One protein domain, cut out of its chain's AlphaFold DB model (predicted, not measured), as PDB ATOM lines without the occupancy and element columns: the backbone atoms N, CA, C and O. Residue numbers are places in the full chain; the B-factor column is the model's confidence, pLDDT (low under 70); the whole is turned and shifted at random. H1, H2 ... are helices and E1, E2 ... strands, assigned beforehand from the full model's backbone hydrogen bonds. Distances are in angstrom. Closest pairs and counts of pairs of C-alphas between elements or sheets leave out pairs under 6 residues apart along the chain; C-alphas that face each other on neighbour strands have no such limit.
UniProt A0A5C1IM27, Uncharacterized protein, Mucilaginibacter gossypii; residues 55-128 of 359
ATOM      1  N   LEU A  55     -17.421  -3.967 -31.072       72.56
ATOM      2  CA  LEU A  55     -17.385  -5.427 -31.070       72.56
ATOM      3  C   LEU A  55     -17.037  -5.951 -32.476       72.56
ATOM      4  O   LEU A  55     -17.409  -5.305 -33.462       72.56
ATOM      5  N   PRO A  56     -16.379  -7.120 -32.588       80.94
ATOM      6  CA  PRO A  56     -16.150  -7.776 -33.872       80.94
ATOM      7  C   PRO A  56     -17.453  -8.094 -34.624       80.94
ATOM      8  O   PRO A  56     -18.540  -8.124 -34.040       80.94
ATOM      9  N   ASP A  57     -17.347  -8.361 -35.931       87.19
ATOM     10  CA  ASP A  57     -18.502  -8.696 -36.771       87.19
ATOM     11  C   ASP A  57     -19.228  -9.940 -36.243       87.19
ATOM     12  O   ASP A  57     -18.747 -11.071 -36.353       87.19
ATOM     13  N   ARG A  58     -20.425  -9.712 -35.697       89.25
ATOM     14  CA  ARG A  58     -21.279 -10.734 -35.100       89.25
ATOM     15  C   ARG A  58     -21.433 -11.962 -35.993       89.25
ATOM     16  O   ARG A  58     -21.327 -13.071 -35.483       89.25
ATOM     17  N   ALA A  59     -21.724 -11.777 -37.282       89.38
ATOM     18  CA  ALA A  59     -22.063 -12.896 -38.160       89.38
ATOM     19  C   ALA A  59     -20.868 -13.840 -38.334       89.38
ATOM     20  O   ALA A  59     -21.022 -15.055 -38.215       89.38
ATOM     21  N   LYS A  60     -19.676 -13.267 -38.534       88.69
ATOM     22  CA  LYS A  60     -18.423 -14.021 -38.639       88.69
ATOM     23  C   LYS A  60     -18.091 -14.747 -37.338       88.69
ATOM     24  O   LYS A  60     -17.812 -15.943 -37.367       88.69
ATOM     25  N   VAL A  61     -18.160 -14.042 -36.203       91.00
ATOM     26  CA  VAL A  61     -17.818 -14.630 -34.900       91.00
ATOM     27  C   VAL A  61     -18.786 -15.749 -34.534       91.00
ATOM     28  O   VAL A  61     -18.332 -16.834 -34.193       91.00
ATOM     29  N   GLU A  62     -20.102 -15.520 -34.603       93.44
ATOM     30  CA  GLU A  62     -21.093 -16.547 -34.253       93.44
ATOM     31  C   GLU A  62     -20.929 -17.791 -35.135       93.44
ATOM     32  O   GLU A  62     -20.944 -18.905 -34.615       93.44
ATOM     33  N   GLN A  63     -20.726 -17.614 -36.445       92.12
ATOM     34  CA  GLN A  63     -20.546 -18.732 -37.368       92.12
ATOM     35  C   GLN A  63     -19.317 -19.579 -37.009       92.12
ATOM     36  O   GLN A  63     -19.459 -20.780 -36.780       92.12
ATOM     37  N   GLY A  64     -18.135 -18.961 -36.939       92.69
ATOM     38  CA  GLY A  64     -16.885 -19.681 -36.680       92.69
ATOM     39  C   GLY A  64     -16.837 -20.296 -35.279       92.69
ATOM     40  O   GLY A  64     -16.535 -21.481 -35.110       92.69
ATOM     41  N   TYR A  65     -17.273 -19.532 -34.272       94.69
ATOM     42  CA  TYR A  65     -17.345 -19.998 -32.892       94.69
ATOM     43  C   TYR A  65     -18.259 -21.221 -32.750       94.69
ATOM     44  O   TYR A  65     -17.827 -22.243 -32.227       94.69
ATOM     45  N   PHE A  66     -19.513 -21.170 -33.222       95.38
ATOM     46  CA  PHE A  66     -20.448 -22.284 -33.009       95.38
ATOM     47  C   PHE A  66     -20.154 -23.511 -33.878       95.38
ATOM     48  O   PHE A  66     -20.482 -24.630 -33.471       95.38
ATOM     49  N   GLN A  67     -19.496 -23.332 -35.027       94.31
ATOM     50  CA  GLN A  67     -18.929 -24.449 -35.782       94.31
ATOM     51  C   GLN A  67     -17.881 -25.184 -34.934       94.31
ATOM     52  O   GLN A  67     -18.007 -26.391 -34.720       94.31
ATOM     53  N   SER A  68     -16.943 -24.435 -34.353       95.12
ATOM     54  CA  SER A  68     -15.894 -24.976 -33.481       95.12
ATOM     55  C   SER A  68     -16.464 -25.616 -32.207       95.12
ATOM     56  O   SER A  68     -16.036 -26.688 -31.792       95.12
ATOM     57  N   VAL A  69     -17.495 -25.010 -31.598       95.88
ATOM     58  CA  VAL A  69     -18.198 -25.577 -30.431       95.88
ATOM     59  C   VAL A  69     -18.808 -26.935 -30.749       95.88
ATOM     60  O   VAL A  69     -18.749 -27.836 -29.912       95.88
ATOM     61  N   THR A  70     -19.409 -27.080 -31.930       94.94
ATOM     62  CA  THR A  70     -20.050 -28.335 -32.338       94.94
ATOM     63  C   THR A  70     -19.013 -29.450 -32.418       94.94
ATOM     64  O   THR A  70     -19.221 -30.532 -31.872       94.94
ATOM     65  N   GLU A  71     -17.871 -29.176 -33.046       94.44
ATOM     66  CA  GLU A  71     -16.767 -30.128 -33.143       94.44
ATOM     67  C   GLU A  71     -16.164 -30.447 -31.771       94.44
ATOM     68  O   GLU A  71     -16.085 -31.618 -31.407       94.44
ATOM     69  N   LEU A  72     -15.845 -29.431 -30.964       94.69
ATOM     70  CA  LEU A  72     -15.319 -29.605 -29.608       94.69
ATOM     71  C   LEU A  72     -16.237 -30.476 -28.749       94.69
ATOM     72  O   LEU A  72     -15.768 -31.397 -28.075       94.69
ATOM     73  N   CYS A  73     -17.545 -30.212 -28.787       94.44
ATOM     74  CA  CYS A  73     -18.543 -31.001 -28.073       94.44
ATOM     75  C   CYS A  73     -18.558 -32.458 -28.539       94.44
ATOM     76  O   CYS A  73     -18.584 -33.362 -27.704       94.44
ATOM     77  N   ASN A  74     -18.504 -32.694 -29.851       92.94
ATOM     78  CA  ASN A  74     -18.500 -34.042 -30.416       92.94
ATOM     79  C   ASN A  74     -17.240 -34.821 -30.019       92.94
ATOM     80  O   ASN A  74     -17.347 -35.961 -29.572       92.94
ATOM     81  N   VAL A  75     -16.068 -34.193 -30.136       92.50
ATOM     82  CA  VAL A  75     -14.765 -34.795 -29.824       92.50
ATOM     83  C   VAL A  75     -14.666 -35.176 -28.349       92.50
ATOM     84  O   VAL A  75     -14.209 -36.267 -28.020       92.50
ATOM     85  N   ASN A  76     -15.136 -34.304 -27.455       90.50
ATOM     86  CA  ASN A  76     -15.018 -34.494 -26.008       90.50
ATOM     87  C   ASN A  76     -16.250 -35.168 -25.371       90.50
ATOM     88  O   ASN A  76     -16.298 -35.333 -24.152       90.50
ATOM     89  N   GLY A  77     -17.270 -35.533 -26.159       91.44
ATOM     90  CA  GLY A  77     -18.516 -36.121 -25.653       91.44
ATOM     91  C   GLY A  77     -19.317 -35.183 -24.738       91.44
ATOM     92  O   GLY A  77     -20.004 -35.636 -23.820       91.44
ATOM     93  N   ILE A  78     -19.215 -33.872 -24.953       93.38
ATOM     94  CA  ILE A  78     -19.830 -32.836 -24.121       93.38
ATOM     95  C   ILE A  78     -21.163 -32.395 -24.733       93.38
ATOM     96  O   ILE A  78     -21.271 -32.146 -25.928       93.38
ATOM     97  N   GLN A  79     -22.197 -32.235 -23.905       94.81
ATOM     98  CA  GLN A  79     -23.460 -31.654 -24.361       94.81
ATOM     99  C   GLN A  79     -23.339 -30.129 -24.500       94.81
ATOM    100  O   GLN A  79     -23.083 -29.440 -23.510       94.81
ATOM    101  N   GLN A  80     -23.608 -29.599 -25.692       94.62
ATOM    102  CA  GLN A  80     -23.663 -28.159 -25.953       94.62
ATOM    103  C   GLN A  80     -24.837 -27.479 -25.220       94.62
ATOM    104  O   GLN A  80     -25.943 -28.020 -25.150       94.62
ATOM    105  N   LEU A  81     -24.603 -26.280 -24.676       95.12
ATOM    106  CA  LEU A  81     -25.649 -25.428 -24.104       95.12
ATOM    107  C   LEU A  81     -26.433 -24.710 -25.212       95.12
ATOM    108  O   LEU A  81     -25.843 -24.061 -26.074       95.12
ATOM    109  N   ASP A  82     -27.765 -24.761 -25.154       94.38
ATOM    110  CA  ASP A  82     -28.606 -23.960 -26.046       94.38
ATOM    111  C   ASP A  82     -28.611 -22.485 -25.616       94.38
ATOM    112  O   ASP A  82     -29.222 -22.093 -24.618       94.38
ATOM    113  N   VAL A  83     -27.922 -21.665 -26.408       94.69
ATOM    114  CA  VAL A  83     -27.802 -20.210 -26.248       94.69
ATOM    115  C   VAL A  83     -28.431 -19.444 -27.417       94.69
ATOM    116  O   VAL A  83     -28.238 -18.237 -27.534       94.69
ATOM    117  N   SER A  84     -29.203 -20.120 -28.277       91.75
ATOM    118  CA  SER A  84     -29.800 -19.533 -29.491       91.75
ATOM    119  C   SER A  84     -30.745 -18.357 -29.207       91.75
ATOM    120  O   SER A  84     -30.918 -17.467 -30.037       91.75
ATOM    121  N   HIS A  85     -31.333 -18.332 -28.010       91.62
ATOM    122  CA  HIS A  85     -32.240 -17.290 -27.537       91.62
ATOM    123  C   HIS A  85     -31.524 -16.040 -26.995       91.62
ATOM    124  O   HIS A  85     -32.186 -15.047 -26.684       91.62
ATOM    125  N   LEU A  86     -30.197 -16.076 -26.837       90.81
ATOM    126  CA  LEU A  86     -29.415 -14.993 -26.245       90.81
ATOM    127  C   LEU A  86     -28.806 -14.086 -27.325       90.81
ATOM    128  O   LEU A  86     -28.335 -14.577 -28.351       90.81
ATOM    129  N   PRO A  87     -28.767 -12.759 -27.109       90.19
ATOM    130  CA  PRO A  87     -28.141 -11.840 -28.051       90.19
ATOM    131  C   PRO A  87     -26.612 -11.869 -27.938       90.19
ATOM    132  O   PRO A  87     -26.062 -12.079 -26.858       90.19
ATOM    133  N   TYR A  88     -25.920 -11.570 -29.035       88.44
ATOM    134  CA  TYR A  88     -24.480 -11.315 -29.029       88.44
ATOM    135  C   TYR A  88     -24.120 -10.107 -28.140       88.44
ATOM    136  O   TYR A  88     -24.835  -9.099 -28.193       88.44
ATOM    137  N   PRO A  89     -23.036 -10.165 -27.337       90.06
ATOM    138  CA  PRO A  89     -22.068 -11.267 -27.191       90.06
ATOM    139  C   PRO A  89     -22.414 -12.285 -26.082       90.06
ATOM    140  O   PRO A  89     -21.605 -13.156 -25.763       90.06
ATOM    141  N   TYR A  90     -23.595 -12.201 -25.459       89.81
ATOM    142  CA  TYR A  90     -23.969 -13.055 -24.323       89.81
ATOM    143  C   TYR A  90     -24.080 -14.539 -24.668       89.81
ATOM    144  O   TYR A  90     -23.761 -15.377 -23.824       89.81
ATOM    145  N   ASN A  91     -24.519 -14.867 -25.882       92.75
ATOM    146  CA  ASN A  91     -24.546 -16.244 -26.371       92.75
ATOM    147  C   ASN A  91     -23.148 -16.883 -26.363       92.75
ATOM    148  O   ASN A  91     -22.995 -17.999 -25.874       92.75
ATOM    149  N   ILE A  92     -22.127 -16.152 -26.814       92.62
ATOM    150  CA  ILE A  92     -20.734 -16.608 -26.798       92.62
ATOM    151  C   ILE A  92     -20.208 -16.678 -25.369       92.62
ATOM    152  O   ILE A  92     -19.679 -17.709 -24.975       92.62
ATOM    153  N   LEU A  93     -20.393 -15.624 -24.567       91.50
ATOM    154  CA  LEU A  93     -19.878 -15.576 -23.192       91.50
ATOM    155  C   LEU A  93     -20.412 -16.724 -22.327       91.50
ATOM    156  O   LEU A  93     -19.657 -17.354 -21.585       91.50
ATOM    157  N   LEU A  94     -21.716 -17.006 -22.406       93.56
ATOM    158  CA  LEU A  94     -22.327 -18.078 -21.622       93.56
ATOM    159  C   LEU A  94     -21.984 -19.466 -22.164       93.56
ATOM    160  O   LEU A  94     -21.747 -20.364 -21.358       93.56
ATOM    161  N   SER A  95     -21.901 -19.630 -23.489       95.69
ATOM    162  CA  SER A  95     -21.417 -20.869 -24.110       95.69
ATOM    163  C   SER A  95     -19.968 -21.160 -23.710       95.69
ATOM    164  O   SER A  95     -19.665 -22.250 -23.241       95.69
ATOM    165  N   HIS A  96     -19.080 -20.169 -23.815       95.25
ATOM    166  CA  HIS A  96     -17.654 -20.301 -23.508       95.25
ATOM    167  C   HIS A  96     -17.431 -20.646 -22.036       95.25
ATOM    168  O   HIS A  96     -16.707 -21.591 -21.724       95.25
ATOM    169  N   ARG A  97     -18.131 -19.960 -21.125       94.12
ATOM    170  CA  ARG A  97     -18.091 -20.273 -19.692       94.12
ATOM    171  C   ARG A  97     -18.568 -21.693 -19.388       94.12
ATOM    172  O   ARG A  97     -17.938 -22.386 -18.592       94.12
ATOM    173  N   ASP A  98     -19.690 -22.110 -19.966       95.69
ATOM    174  CA  ASP A  98     -20.247 -23.448 -19.751       95.69
ATOM    175  C   ASP A  98     -19.300 -24.543 -20.267       95.69
ATOM    176  O   ASP A  98     -19.019 -25.500 -19.543       95.69
ATOM    177  N   LEU A  99     -18.738 -24.359 -21.465       95.69
ATOM    178  CA  LEU A  99     -17.736 -25.253 -22.042       95.69
ATOM    179  C   LEU A  99     -16.472 -25.324 -21.193       95.69
ATOM    180  O   LEU A  99     -16.009 -26.421 -20.901       95.69
ATOM    181  N   SER A 100     -15.961 -24.181 -20.731       94.75
ATOM    182  CA  SER A 100     -14.767 -24.126 -19.881       94.75
ATOM    183  C   SER A 100     -14.972 -24.918 -18.586       94.75
ATOM    184  O   SER A 100     -14.108 -25.691 -18.186       94.75
ATOM    185  N   ILE A 101     -16.144 -24.793 -17.953       93.81
ATOM    186  CA  ILE A 101     -16.492 -25.573 -16.754       93.81
ATOM    187  C   ILE A 101     -16.596 -27.065 -17.076       93.81
ATOM    188  O   ILE A 101     -16.198 -27.888 -16.260       93.81
ATOM    189  N   LYS A 102     -17.174 -27.434 -18.222       94.75
ATOM    190  CA  LYS A 102     -17.365 -28.838 -18.609       94.75
ATOM    191  C   LYS A 102     -16.051 -29.523 -18.987       94.75
ATOM    192  O   LYS A 102     -15.871 -30.669 -18.591       94.75
ATOM    193  N   LEU A 103     -15.158 -28.830 -19.692       92.25
ATOM    194  CA  LEU A 103     -13.817 -29.313 -20.029       92.25
ATOM    195  C   LEU A 103     -12.997 -29.559 -18.759       92.25
ATOM    196  O   LEU A 103     -12.485 -30.653 -18.572       92.25
ATOM    197  N   ASN A 104     -13.013 -28.616 -17.814       91.06
ATOM    198  CA  ASN A 104     -12.295 -28.730 -16.537       91.06
ATOM    199  C   ASN A 104     -12.954 -29.678 -15.507       91.06
ATOM    200  O   ASN A 104     -12.639 -29.638 -14.323       91.06
ATOM    201  N   ARG A 105     -13.897 -30.531 -15.931       89.25
ATOM    202  CA  ARG A 105     -14.311 -31.717 -15.151       89.25
ATOM    203  C   ARG A 105     -13.445 -32.938 -15.448       89.25
ATOM    204  O   ARG A 105     -13.581 -33.945 -14.758       89.25
ATOM    205  N   GLN A 106     -12.645 -32.878 -16.508       82.62
ATOM    206  CA  GLN A 106     -11.660 -33.894 -16.853       82.62
ATOM    207  C   GLN A 106     -10.428 -33.789 -15.935       82.62
ATOM    208  O   GLN A 106     -10.283 -32.780 -15.247       82.62
ATOM    209  N   PRO A 107      -9.573 -34.832 -15.866       83.31
ATOM    210  CA  PRO A 107      -8.441 -34.862 -14.933       83.31
ATOM    211  C   PRO A 107      -7.401 -33.757 -15.157       83.31
ATOM    212  O   PRO A 107      -6.700 -33.408 -14.214       83.31
ATOM    213  N   TYR A 108      -7.314 -33.207 -16.371       86.88
ATOM    214  CA  TYR A 108      -6.304 -32.220 -16.750       86.88
ATOM    215  C   TYR A 108      -6.941 -30.862 -17.008       86.88
ATOM    216  O   TYR A 108      -8.015 -30.779 -17.613       86.88
ATOM    217  N   GLU A 109      -6.277 -29.804 -16.546       90.19
ATOM    218  CA  GLU A 109      -6.730 -28.438 -16.770       90.19
ATOM    219  C   GLU A 109      -6.677 -28.095 -18.261       90.19
ATOM    220  O   GLU A 109      -5.717 -28.402 -18.967       90.19
ATOM    221  N   VAL A 110      -7.744 -27.465 -18.750       92.31
ATOM    222  CA  VAL A 110      -7.881 -27.064 -20.148       92.31
ATOM    223  C   VAL A 110      -8.293 -25.607 -20.220       92.31
ATOM    224  O   VAL A 110      -9.375 -25.215 -19.763       92.31
ATOM    225  N   GLN A 111      -7.462 -24.811 -20.882       93.69
ATOM    226  CA  GLN A 111      -7.792 -23.445 -21.238       93.69
ATOM    227  C   GLN A 111      -8.561 -23.426 -22.559       93.69
ATOM    228  O   GLN A 111      -8.152 -24.026 -23.553       93.69
ATOM    229  N   LEU A 112      -9.678 -22.701 -22.582       94.75
ATOM    230  CA  LEU A 112     -10.483 -22.499 -23.781       94.75
ATOM    231  C   LEU A 112     -10.196 -21.117 -24.373       94.75
ATOM    232  O   LEU A 112     -10.501 -20.097 -23.749       94.75
ATOM    233  N   VAL A 113      -9.661 -21.075 -25.588       93.62
ATOM    234  CA  VAL A 113      -9.203 -19.847 -26.248       93.62
ATOM    235  C   VAL A 113     -10.007 -19.619 -27.521       93.62
ATOM    236  O   VAL A 113     -10.261 -20.551 -28.274       93.62
ATOM    237  N   ILE A 114     -10.436 -18.378 -27.755       91.88
ATOM    238  CA  ILE A 114     -11.010 -17.975 -29.043       91.88
ATOM    239  C   ILE A 114      -9.857 -17.443 -29.884       91.88
ATOM    240  O   ILE A 114      -9.218 -16.463 -29.497       91.88
ATOM    241  N   THR A 115      -9.591 -18.094 -31.005       89.38
ATOM    242  CA  THR A 115      -8.499 -17.761 -31.916       89.38
ATOM    243  C   THR A 115      -9.039 -17.048 -33.149       89.38
ATOM    244  O   THR A 115     -10.220 -17.150 -33.500       89.38
ATOM    245  N   LYS A 116      -8.168 -16.255 -33.771       87.94
ATOM    246  CA  LYS A 116      -8.451 -15.546 -35.012       87.94
ATOM    247  C   LYS A 116      -7.290 -15.770 -35.973       87.94
ATOM    248  O   LYS A 116      -6.157 -15.486 -35.597       87.94
ATOM    249  N   ASP A 117      -7.582 -16.247 -37.177       82.06
ATOM    250  CA  ASP A 117      -6.577 -16.452 -38.221       82.06
ATOM    251  C   ASP A 117      -6.318 -15.172 -39.050       82.06
ATOM    252  O   ASP A 117      -7.000 -14.145 -38.909       82.06
ATOM    253  N   ASP A 118      -5.344 -15.245 -39.960       80.38
ATOM    254  CA  ASP A 118      -4.975 -14.152 -40.871       80.38
ATOM    255  C   ASP A 118      -6.091 -13.760 -41.863       80.38
ATOM    256  O   ASP A 118      -6.069 -12.666 -42.433       80.38
ATOM    257  N   ASN A 119      -7.088 -14.626 -42.072       80.38
ATOM    258  CA  ASN A 119      -8.219 -14.424 -42.980       80.38
ATOM    259  C   ASN A 119      -9.480 -13.886 -42.270       80.38
ATOM    260  O   ASN A 119     -10.563 -13.884 -42.863       80.38
ATOM    261  N   ASP A 120      -9.367 -13.420 -41.020       79.31
ATOM    262  CA  ASP A 120     -10.490 -13.078 -40.131       79.31
ATOM    263  C   ASP A 120     -11.418 -14.264 -39.778       79.31
ATOM    264  O   ASP A 120     -12.551 -14.056 -39.324       79.31
ATOM    265  N   GLY A 121     -10.967 -15.497 -39.983       83.62
ATOM    266  CA  GLY A 121     -11.591 -16.710 -39.477       83.62
ATOM    267  C   GLY A 121     -11.534 -16.736 -37.954       83.62
ATOM    268  O   GLY A 121     -10.528 -16.370 -37.356       83.62
ATOM    269  N   ILE A 122     -12.643 -17.116 -37.319       89.69
ATOM    270  CA  ILE A 122     -12.749 -17.235 -35.863       89.69
ATOM    271  C   ILE A 122     -12.918 -18.706 -35.530       89.69
ATOM    272  O   ILE A 122     -13.858 -19.332 -36.024       89.69
ATOM    273  N   ALA A 123     -12.070 -19.218 -34.650       90.62
ATOM    274  CA  ALA A 123     -12.143 -20.587 -34.181       90.62
ATOM    275  C   ALA A 123     -12.116 -20.650 -32.653       90.62
ATOM    276  O   ALA A 123     -11.886 -19.665 -31.943       90.62
ATOM    277  N   LEU A 124     -12.438 -21.830 -32.139       94.00
ATOM    278  CA  LEU A 124     -12.257 -22.176 -30.741       94.00
ATOM    279  C   LEU A 124     -11.116 -23.181 -30.664       94.00
ATOM    280  O   LEU A 124     -11.088 -24.127 -31.448       94.00
ATOM    281  N   SER A 125     -10.239 -22.999 -29.688       93.56
ATOM    282  CA  SER A 125      -9.095 -23.870 -29.457       93.56
ATOM    283  C   SER A 125      -9.016 -24.254 -27.986       93.56
ATOM    284  O   SER A 125      -9.387 -23.478 -27.100       93.56
ATOM    285  N   THR A 126      -8.527 -25.457 -27.710       93.88
ATOM    286  CA  THR A 126      -8.163 -25.874 -26.352       93.88
ATOM    287  C   THR A 126      -6.655 -25.887 -26.208       93.88
ATOM    288  O   THR A 126      -5.978 -26.454 -27.061       93.88
ATOM    289  N   LYS A 127      -6.151 -25.309 -25.120       93.44
ATOM    290  CA  LYS A 127      -4.746 -25.364 -24.724       93.44
ATOM    291  C   LYS A 127      -4.615 -26.147 -23.415       93.44
ATOM    292  O   LYS A 127      -5.339 -25.865 -22.461       93.44
ATOM    293  N   GLN A 128      -3.709 -27.118 -23.390       94.19
ATOM    294  CA  GLN A 128      -3.209 -27.771 -22.179       94.19
ATOM    295  C   GLN A 128      -1.715 -27.485 -22.061       94.19
ATOM    296  O   GLN A 128      -1.015 -27.497 -23.072       94.19
TER     297      GLN A 128
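AT A GLANCE: This is residues 55 to 128 of the 359 residues of an uncharacterized protein of Mucilaginibacter gossypii (UniProt A0A5C1IM27). Two helices, H1 and H2, run the same way side by side, with a small gap between them, and a hairpin of two strands, E1 and E2, covers one side of the pair. E2 packs on H1 and E1 packs on H2, while the long link of residues 77 to 89 returns from the end of H1 to the start of H2 on the side of the helices away from the hairpin. The printed part has 74 residues, with two named helices followed by two named strands, in the order H1, H2, E1, E2; the sheet is E1 - E2, antiparallel, and the class is mixed, helices and strands. The whole is compact, with a radius of gyration of the C-alphas of 12.1 A, and its C-alphas span 35 by 30 by 19 A.

HOW THE PARTS SIT: H1, residues 58 to 76, and H2, residues 90 to 103, are close but not clearly touching, with 2 pairs of C-alphas within 8 A. Their closest C-alphas, those of Glu 62 and Ile 92, are 7.5 A apart. They run the same way at a shallow tilt of 18 degrees. E1, residues 111 to 116, and E2, residues 122 to 128, form a hairpin of antiparallel neighbour strands, their directions at 148 degrees. N 113 and O 125, at 2.9 A, and N 125 and O 113, at 2.8 A, are within hydrogen-bond range. The closest C-alphas of H1 and E2, those of Gly 64 and Ile 122, are 4.9 A apart. Those of H2 and E1, Ser 100 and Leu 112, are 6.0 A apart. H2 and E2 are apart. In H1 and H2 every O i to N i+4 pair is within hydrogen-bond range.

IN THESE COORDINATES: H1, residues 58 to 76, begins at C-alpha 58 (-21.279, -10.734, -35.100) and is 26.2 A long from first to last C-alpha. H2, residues 90 to 103, begins at C-alpha 90 (-23.969, -13.055, -24.323) and is 19.6 A long. E1, residues 111 to 116, is 15.9 A long. E2, residues 122 to 128, is 19.7 A long and ends at C-alpha 128 (-3.209, -27.771, -22.179).

THE WHOLE: The two C-alphas farthest apart, those of Asp 57 and Pro 107, are 35.5 A apart. The printed part has no cut. The link from H1 to H2 is long, with 13 residues; the link from H2 to E1 is short, and that from E1 to E2 is tight. The mean pLDDT of the printed part is 91.1, and no printed residue is under 70.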